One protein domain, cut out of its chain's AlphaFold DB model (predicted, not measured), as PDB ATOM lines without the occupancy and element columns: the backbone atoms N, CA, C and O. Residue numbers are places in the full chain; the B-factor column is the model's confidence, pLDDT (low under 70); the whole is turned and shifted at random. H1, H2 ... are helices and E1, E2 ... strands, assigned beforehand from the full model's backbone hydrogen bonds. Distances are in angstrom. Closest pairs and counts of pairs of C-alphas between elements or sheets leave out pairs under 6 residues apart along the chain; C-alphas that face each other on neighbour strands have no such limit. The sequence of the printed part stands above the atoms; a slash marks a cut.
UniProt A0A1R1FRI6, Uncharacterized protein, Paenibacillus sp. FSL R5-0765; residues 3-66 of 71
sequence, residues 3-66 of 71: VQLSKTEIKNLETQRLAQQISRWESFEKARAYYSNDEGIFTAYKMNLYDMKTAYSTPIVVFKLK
ATOM      1  N   VAL A   3      36.037 -32.236   9.654       89.50
ATOM      2  CA  VAL A   3      37.010 -32.463  10.729       89.50
ATOM      3  C   VAL A   3      37.144 -31.229  11.611       89.50
ATOM      4  O   VAL A   3      37.182 -30.090  11.137       89.50
ATOM      5  N   GLN A   4      37.223 -31.450  12.917       87.81
ATOM      6  CA  GLN A   4      37.451 -30.387  13.884       87.81
ATOM      7  C   GLN A   4      38.955 -30.257  14.134       87.81
ATOM      8  O   GLN A   4      39.570 -31.182  14.650       87.81
ATOM      9  N   LEU A   5      39.524 -29.115  13.748       88.38
ATOM     10  CA  LEU A   5      40.921 -28.754  13.990       88.38
ATOM     11  C   LEU A   5      40.976 -27.467  14.812       88.38
ATOM     12  O   LEU A   5      40.039 -26.661  14.797       88.38
ATOM     13  N   SER A   6      42.083 -27.247  15.515       89.94
ATOM     14  CA  SER A   6      42.322 -25.975  16.193       89.94
ATOM     15  C   SER A   6      42.602 -24.849  15.189       89.94
ATOM     16  O   SER A   6      43.086 -25.068  14.075       89.94
ATOM     17  N   LYS A   7      42.355 -23.599  15.601       89.75
ATOM     18  CA  LYS A   7      42.699 -22.405  14.803       89.75
ATOM     19  C   LYS A   7      44.174 -22.422  14.378       89.75
ATOM     20  O   LYS A   7      44.479 -22.065  13.244       89.75
ATOM     21  N   THR A   8      45.067 -22.843  15.274       90.12
ATOM     22  CA  THR A   8      46.513 -22.906  15.029       90.12
ATOM     23  C   THR A   8      46.854 -23.908  13.929       90.12
ATOM     24  O   THR A   8      47.581 -23.567  12.999       90.12
ATOM     25  N   GLU A   9      46.277 -25.109  13.971       90.62
ATOM     26  CA  GLU A   9      46.484 -26.124  12.928       90.62
ATOM     27  C   GLU A   9      45.961 -25.652  11.571       90.62
ATOM     28  O   GLU A   9      46.662 -25.752  10.566       90.62
ATOM     29  N   ILE A  10      44.762 -25.065  11.542       90.94
ATOM     30  CA  ILE A  10      44.166 -24.541  10.306       90.94
ATOM     31  C   ILE A  10      45.050 -23.442   9.704       90.94
ATOM     32  O   ILE A  10      45.293 -23.442   8.499       90.94
ATOM     33  N   LYS A  11      45.579 -22.535  10.533       89.75
ATOM     34  CA  LYS A  11      46.483 -21.461  10.092       89.75
ATOM     35  C   LYS A  11      47.828 -21.985   9.585       89.75
ATOM     36  O   LYS A  11      48.347 -21.471   8.591       89.75
ATOM     37  N   ASN A  12      48.360 -23.037  10.204       92.19
ATOM     38  CA  ASN A  12      49.553 -23.722   9.705       92.19
ATOM     39  C   ASN A  12      49.292 -24.363   8.335       92.19
ATOM     40  O   ASN A  12      50.095 -24.197   7.417       92.19
ATOM     41  N   LEU A  13      48.152 -25.039   8.164       91.12
ATOM     42  CA  LEU A  13      47.760 -25.638   6.885       91.12
ATOM     43  C   LEU A  13      47.513 -24.580   5.801       91.12
ATOM     44  O   LEU A  13      47.868 -24.796   4.644       91.12
ATOM     45  N   GLU A  14      46.937 -23.433   6.159       90.00
ATOM     46  CA  GLU A  14      46.740 -22.297   5.249       90.00
ATOM     47  C   GLU A  14      48.086 -21.741   4.764       90.00
ATOM     48  O   GLU A  14      48.301 -21.611   3.558       90.00
ATOM     49  N   THR A  15      49.032 -21.520   5.683       90.94
ATOM     50  CA  THR A  15      50.403 -21.078   5.357       90.94
ATOM     51  C   THR A  15      51.110 -22.064   4.422       90.94
ATOM     52  O   THR A  15      51.791 -21.661   3.480       90.94
ATOM     53  N   GLN A  16      50.889 -23.365   4.619       91.19
ATOM     54  CA  GLN A  16      51.420 -24.431   3.763       91.19
ATOM     55  C   GLN A  16      50.638 -24.619   2.446       91.19
ATOM     56  O   GLN A  16      50.938 -25.532   1.677       91.19
ATOM     57  N   ARG A  17      49.624 -23.785   2.162       90.38
ATOM     58  CA  ARG A  17      48.718 -23.895   0.996       90.38
ATOM     59  C   ARG A  17      47.961 -25.229   0.911       90.38
ATOM     60  O   ARG A  17      47.539 -25.643  -0.180       90.38
ATOM     61  N   LEU A  18      47.785 -25.887   2.057       91.25
ATOM     62  CA  LEU A  18      47.061 -27.147   2.246       91.25
ATOM     63  C   LEU A  18      45.612 -26.938   2.696       91.25
ATOM     64  O   LEU A  18      44.794 -27.836   2.504       91.25
ATOM     65  N   ALA A  19      45.297 -25.771   3.253       92.62
ATOM     66  CA  ALA A  19      43.940 -25.327   3.538       92.62
ATOM     67  C   ALA A  19      43.617 -24.077   2.716       92.62
ATOM     68  O   ALA A  19      44.453 -23.185   2.578       92.62
ATOM     69  N   GLN A  20      42.399 -24.006   2.188       93.31
ATOM     70  CA  GLN A  20      41.884 -22.824   1.503       93.31
ATOM     71  C   GLN A  20      40.571 -22.405   2.147       93.31
ATOM     72  O   GLN A  20      39.664 -23.227   2.274       93.31
ATOM     73  N   GLN A  21      40.456 -21.135   2.533       93.12
ATOM     74  CA  GLN A  21      39.185 -20.577   2.981       93.12
ATOM     75  C   GLN A  21      38.180 -20.602   1.825       93.12
ATOM     76  O   GLN A  21      38.473 -20.101   0.739       93.12
ATOM     77  N   ILE A  22      36.995 -21.160   2.066       93.50
ATOM     78  CA  ILE A  22      35.956 -21.310   1.035       93.50
ATOM     79  C   ILE A  22      34.665 -20.562   1.361       93.50
ATOM     80  O   ILE A  22      33.945 -20.168   0.452       93.50
ATOM     81  N   SER A  23      34.339 -20.364   2.641       92.44
ATOM     82  CA  SER A  23      33.077 -19.723   3.030       92.44
ATOM     83  C   SER A  23      33.091 -19.236   4.479       92.44
ATOM     84  O   SER A  23      34.002 -19.550   5.254       92.44
ATOM     85  N   ARG A  24      32.062 -18.462   4.841       92.25
ATOM     86  CA  ARG A  24      31.785 -18.026   6.212       92.25
ATOM     87  C   ARG A  24      30.341 -18.340   6.585       92.25
ATOM     88  O   ARG A  24      29.467 -18.260   5.730       92.25
ATOM     89  N   TRP A  25      30.115 -18.683   7.849       92.75
ATOM     90  CA  TRP A  25      28.831 -19.161   8.355       92.75
ATOM     91  C   TRP A  25      28.494 -18.563   9.714       92.75
ATOM     92  O   TRP A  25      29.373 -18.165  10.479       92.75
ATOM     93  N   GLU A  26      27.199 -18.535  10.010       90.75
ATOM     94  CA  GLU A  26      26.646 -18.041  11.273       90.75
ATOM     95  C   GLU A  26      26.954 -18.990  12.443       90.75
ATOM     96  O   GLU A  26      27.282 -18.552  13.544       90.75
ATOM     97  N   SER A  27      26.908 -20.305  12.195       91.44
ATOM     98  CA  SER A  27      27.167 -21.342  13.197       91.44
ATOM     99  C   SER A  27      27.902 -22.549  12.613       91.44
ATOM    100  O   SER A  27      27.878 -22.806  11.406       91.44
ATOM    101  N   PHE A  28      28.567 -23.310  13.490       91.62
ATOM    102  CA  PHE A  28      29.239 -24.555  13.113       91.62
ATOM    103  C   PHE A  28      28.257 -25.616  12.628       91.62
ATOM    104  O   PHE A  28      28.603 -26.394  11.747       91.62
ATOM    105  N   GLU A  29      27.047 -25.648  13.182       92.94
ATOM    106  CA  GLU A  29      26.022 -26.636  12.841       92.94
ATOM    107  C   GLU A  29      25.584 -26.482  11.387       92.94
ATOM    108  O   GLU A  29      25.598 -27.458  10.642       92.94
ATOM    109  N   LYS A  30      25.292 -25.246  10.961       92.25
ATOM    110  CA  LYS A  30      24.917 -24.943   9.573       92.25
ATOM    111  C   LYS A  30      26.049 -25.287   8.604       92.25
ATOM    112  O   LYS A  30      25.816 -25.962   7.606       92.25
ATOM    113  N   ALA A  31      27.280 -24.888   8.937       92.69
ATOM    114  CA  ALA A  31      28.453 -25.224   8.135       92.69
ATOM    115  C   ALA A  31      28.641 -26.744   8.022       92.69
ATOM    116  O   ALA A  31      28.782 -27.279   6.925       92.69
ATOM    117  N   ARG A  32      28.612 -27.460   9.151       92.25
ATOM    118  CA  ARG A  32      28.777 -28.913   9.181       92.25
ATOM    119  C   ARG A  32      27.672 -29.602   8.392       92.25
ATOM    120  O   ARG A  32      27.998 -30.472   7.599       92.25
ATOM    121  N   ALA A  33      26.410 -29.218   8.565       92.50
ATOM    122  CA  ALA A  33      25.286 -29.804   7.838       92.50
ATOM    123  C   ALA A  33      25.447 -29.651   6.318       92.50
ATOM    124  O   ALA A  33      25.282 -30.624   5.587       92.50
ATOM    125  N   TYR A  34      25.852 -28.464   5.856       92.00
ATOM    126  CA  TYR A  34      26.107 -28.206   4.439       92.00
ATOM    127  C   TYR A  34      27.241 -29.087   3.890       92.00
ATOM    128  O   TYR A  34      27.060 -29.819   2.922       92.00
ATOM    129  N   TYR A  35      28.397 -29.089   4.560       91.31
ATOM    130  CA  TYR A  35      29.595 -29.805   4.103       91.31
ATOM    131  C   TYR A  35      29.628 -31.299   4.459       91.31
ATOM    132  O   TYR A  35      30.579 -32.000   4.105       91.31
ATOM    133  N   SER A  36      28.622 -31.811   5.172       86.12
ATOM    134  CA  SER A  36      28.524 -33.245   5.476       86.12
ATOM    135  C   SER A  36      28.212 -34.068   4.230       86.12
ATOM    136  O   SER A  36      28.664 -35.205   4.149       86.12
ATOM    137  N   ASN A  37      27.510 -33.478   3.260       83.62
ATOM    138  CA  ASN A  37      27.123 -34.131   2.008       83.62
ATOM    139  C   ASN A  37      28.069 -33.813   0.835       83.62
ATOM    140  O   ASN A  37      27.869 -34.328  -0.258       83.62
ATOM    141  N   ASP A  38      29.075 -32.959   1.045       86.62
ATOM    142  CA  ASP A  38      29.992 -32.506  -0.004       86.62
ATOM    143  C   ASP A  38      31.253 -33.390  -0.070       86.62
ATOM    144  O   ASP A  38      31.794 -33.834   0.958       86.62
ATOM    145  N   GLU A  39      31.744 -33.630  -1.288       85.56
ATOM    146  CA  GLU A  39      32.971 -34.384  -1.535       85.56
ATOM    147  C   GLU A  39      34.211 -33.543  -1.191       85.56
ATOM    148  O   GLU A  39      34.676 -32.649  -1.911       85.56
ATOM    149  N   GLY A  40      34.794 -33.861  -0.037       89.00
ATOM    150  CA  GLY A  40      36.019 -33.234   0.427       89.00
ATOM    151  C   GLY A  40      36.221 -33.352   1.926       89.00
ATOM    152  O   GLY A  40      35.458 -33.997   2.650       89.00
ATOM    153  N   ILE A  41      37.283 -32.705   2.392       92.06
ATOM    154  CA  ILE A  41      37.616 -32.611   3.807       92.06
ATOM    155  C   ILE A  41      37.508 -31.145   4.185       92.06
ATOM    156  O   ILE A  41      38.202 -30.294   3.626       92.06
ATOM    157  N   PHE A  42      36.623 -30.858   5.126       93.62
ATOM    158  CA  PHE A  42      36.302 -29.502   5.539       93.62
ATOM    159  C   PHE A  42      36.623 -29.317   7.004       93.62
ATOM    160  O   PHE A  42      36.446 -30.228   7.805       93.62
ATOM    161  N   THR A  43      37.071 -28.128   7.362       94.19
ATOM    162  CA  THR A  43      37.294 -27.753   8.752       94.19
ATOM    163  C   THR A  43      36.890 -26.310   8.965       94.19
ATOM    164  O   THR A  43      36.777 -25.546   8.008       94.19
ATOM    165  N   ALA A  44      36.645 -25.918  10.207       94.38
ATOM    166  CA  ALA A  44      36.275 -24.550  10.506       94.38
ATOM    167  C   ALA A  44      36.749 -24.131  11.887       94.38
ATOM    168  O   ALA A  44      36.874 -24.959  12.789       94.38
ATOM    169  N   TYR A  45      36.916 -22.824  12.066       92.81
ATOM    170  CA  TYR A  45      37.093 -22.225  13.382       92.81
ATOM    171  C   TYR A  45      36.239 -20.966  13.528       92.81
ATOM    172  O   TYR A  45      35.877 -20.308  12.549       92.81
ATOM    173  N   LYS A  46      35.928 -20.620  14.779       90.19
ATOM    174  CA  LYS A  46      35.245 -19.375  15.129       90.19
ATOM    175  C   LYS A  46      36.283 -18.270  15.268       90.19
ATOM    176  O   LYS A  46      37.215 -18.395  16.062       90.19
ATOM    177  N   MET A  47      36.151 -17.205  14.486       85.88
ATOM    178  CA  MET A  47      36.973 -16.011  14.673       85.88
ATOM    179  C   MET A  47      36.603 -15.315  15.985       85.88
ATOM    180  O   MET A  47      35.443 -15.327  16.406       85.88
ATOM    181  N   ASN A  48      37.590 -14.680  16.613       80.25
ATOM    182  CA  ASN A  48      37.337 -13.833  17.768       80.25
ATOM    183  C   ASN A  48      36.607 -12.570  17.315       80.25
ATOM    184  O   ASN A  48      36.938 -11.991  16.282       80.25
ATOM    185  N   LEU A  49      35.631 -12.132  18.109       70.88
ATOM    186  CA  LEU A  49      34.828 -10.945  17.809       70.88
ATOM    187  C   LEU A  49      35.692  -9.674  17.741       70.88
ATOM    188  O   LEU A  49      35.410  -8.800  16.935       70.88
ATOM    189  N   TYR A  50      36.792  -9.617  18.500       70.56
ATOM    190  CA  TYR A  50      37.777  -8.531  18.431       70.56
ATOM    191  C   TYR A  50      38.481  -8.424  17.067       70.56
ATOM    192  O   TYR A  50      38.868  -7.331  16.665       70.56
ATOM    193  N   ASP A  51      38.609  -9.535  16.335       64.62
ATOM    194  CA  ASP A  51      39.205  -9.563  14.993       64.62
ATOM    195  C   ASP A  51      38.167  -9.238  13.892       64.62
ATOM    196  O   ASP A  51      38.517  -9.100  12.715       64.62
ATOM    197  N   MET A  52      36.875  -9.120  14.234       64.62
ATOM    198  CA  MET A  52      35.797  -8.868  13.274       64.62
ATOM    199  C   MET A  52      35.560  -7.379  13.076       64.62
ATOM    200  O   MET A  52      34.882  -6.727  13.860       64.62
ATOM    201  N   LYS A  53      36.050  -6.842  11.956       63.59
ATOM    202  CA  LYS A  53      35.819  -5.432  11.608       63.59
ATOM    203  C   LYS A  53      34.410  -5.134  11.081       63.59
ATOM    204  O   LYS A  53      33.979  -3.995  11.184       63.59
ATOM    205  N   THR A  54      33.703  -6.105  10.490       58.75
ATOM    206  CA  THR A  54      32.498  -5.790   9.688       58.75
ATOM    207  C   THR A  54      31.396  -6.854   9.623       58.75
ATOM    208  O   THR A  54      30.287  -6.520   9.225       58.75
ATOM    209  N   ALA A  55      31.636  -8.116   9.996       59.22
ATOM    210  CA  ALA A  55      30.662  -9.196   9.779       59.22
ATOM    211  C   ALA A  55      30.501 -10.093  11.014       59.22
ATOM    212  O   ALA A  55      30.924 -11.250  11.018       59.22
ATOM    213  N   TYR A  56      29.873  -9.546  12.057       64.44
ATOM    214  CA  TYR A  56      29.539 -10.275  13.288       64.44
ATOM    215  C   TYR A  56      28.558 -11.433  13.059       64.44
ATOM    216  O   TYR A  56      28.557 -12.396  13.820       64.44
ATOM    217  N   SER A  57      27.755 -11.365  11.993       74.25
ATOM    218  CA  SER A  57      26.714 -12.349  11.691       74.25
ATOM    219  C   SER A  57      27.263 -13.693  11.209       74.25
ATOM    220  O   SER A  57      26.601 -14.704  11.378       74.25
ATOM    221  N   THR A  58      28.479 -13.743  10.649       86.00
ATOM    222  CA  THR A  58      29.082 -14.990  10.138       86.00
ATOM    223  C   THR A  58      30.459 -15.251  10.757       86.00
ATOM    224  O   THR A  58      31.483 -15.088  10.080       86.00
ATOM    225  N   PRO A  59      30.517 -15.618  12.050       89.38
ATOM    226  CA  PRO A  59      31.769 -15.708  12.784       89.38
ATOM    227  C   PRO A  59      32.592 -16.965  12.478       89.38
ATOM    228  O   PRO A  59      33.756 -17.052  12.878       89.38
ATOM    229  N   ILE A  60      31.997 -17.953  11.813       91.50
ATOM    230  CA  ILE A  60      32.628 -19.237  11.521       91.50
ATOM    231  C   ILE A  60      33.277 -19.169  10.149       91.50
ATOM    232  O   ILE A  60      32.605 -18.898   9.159       91.50
ATOM    233  N   VAL A  61      34.575 -19.442  10.077       92.25
ATOM    234  CA  VAL A  61      35.317 -19.478   8.814       92.25
ATOM    235  C   VAL A  61      35.601 -20.926   8.462       92.25
ATOM    236  O   VAL A  61      36.176 -21.653   9.273       92.25
ATOM    237  N   VAL A  62      35.190 -21.337   7.264       94.19
ATOM    238  CA  VAL A  62      35.319 -22.715   6.787       94.19
ATOM    239  C   VAL A  62      36.410 -22.812   5.730       94.19
ATOM    240  O   VAL A  62      36.520 -21.966   4.837       94.19
ATOM    241  N   PHE A  63      37.176 -23.892   5.817       94.56
ATOM    242  CA  PHE A  63      38.309 -24.212   4.973       94.56
ATOM    243  C   PHE A  63      38.127 -25.585   4.332       94.56
ATOM    244  O   PHE A  63      37.699 -26.532   4.995       94.56
ATOM    245  N   LYS A  64      38.504 -25.701   3.057       94.06
ATOM    246  CA  LYS A  64      38.686 -26.983   2.368       94.06
ATOM    247  C   LYS A  64      40.143 -27.406   2.494       94.06
ATOM    248  O   LYS A  64      41.044 -26.617   2.195       94.06
ATOM    249  N   LEU A  65      40.372 -28.638   2.931       92.69
ATOM    250  CA  LEU A  65      41.697 -29.242   3.009       92.69
ATOM    251  C   LEU A  65      41.991 -30.008   1.717       92.69
ATOM    252  O   LEU A  65      41.130 -30.716   1.196       92.69
ATOM    253  N   LYS A  66      43.218 -29.883   1.207       88.38
ATOM    254  CA  LYS A  66      43.682 -30.620   0.015       88.38
ATOM    255  C   LYS A  66      44.079 -32.066   0.314       88.38
ATOM    256  O   LYS A  66      44.092 -32.892  -0.589       88.38
TER     257      LYS A  66
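Overview. This is residues 3 to 66 of the 71 residues of an uncharacterized protein of Paenibacillus sp. FSL R5-0765 (UniProt A0A1R1FRI6). Look first for a small, twisted sheet of three antiparallel strands that forms the middle layer, with one short helix covering each of its faces, H1 on one and H2 on the other. At one end of the sheet a long loop, residues 47 to 59, joins E2 to E3. The printed part has 64 residues, with two named helices and three named strands in the order H1, E1, H2, E2, E3 along the chain; the sheet's order is E1, E3, E2, and the class is mixed, helices and strands. The whole is compact, with a radius of gyration of the C-alphas of 11.4 A and spans of 29 by 26 by 16 A.

Arrangement. Begin at the inner strand E3, residues 60 to 65, which has E1, residues 19 to 25, and E2, residues 41 to 46, as its neighbours. E1 and E3 are antiparallel at 149 degrees; look at N 22 and O 62, 2.9 A apart and within hydrogen-bond range. E3 and E2 are an antiparallel hairpin at 154 degrees, with N 63 and O 43 within range at 2.8 A. The sheet is only just strongly twisted, its C-alphas lying up to 4.5 A off its best plane. H1, residues 7 to 15, is on the sheet at a height of 8.9 A; it lies over E2 and, only just, over E3, with 3 of its C-alphas falling on E3, and it runs slantwise to the strands, at 53 degrees to E2 on the local plane. Its closest C-alphas to E1 are those of Leu 13 and Ala 19, 5.1 A. H2, residues 28 to 36, is on the opposite face at a height of 8.8 A, over E3 and along the strands, at 21 degrees to E3 on the local plane. The closest C-alphas of H2 and E3 are those of Phe 28 and Ile 60, 6.5 A. E1, H2 and E2 form a split strand-helix-strand unit, two strands running the same way with E3 between them, and its crossover is right-handed. H1 and H2 are apart. In both helices every O i to N i+4 pair is within hydrogen-bond range.

Along the chain. Find C-alpha 7 at (42.699, -22.405, 14.803); from there H1 runs 12.3 A to C-alpha 15. E1 runs 17.0 A from Ala 19 to Trp 25, and H2 11.6 A from Phe 28 to Ser 36. E2 starts at C-alpha 41, (37.616, -32.611, 3.807), and runs 17.6 A to Lys 46. E3 runs 16.0 A from Ile 60 to C-alpha 65 at (41.697, -29.242, 3.009).

Size, cuts and confidence. The two C-alphas farthest apart are those of Glu 39 and Tyr 50, 33.0 A. The printed part has no cut. The link from E2 to E3 is long, 13 residues; the other three are tight. Mean pLDDT of the printed part is 87.2; look for values under 70 at residues 51 to 56, within that long link.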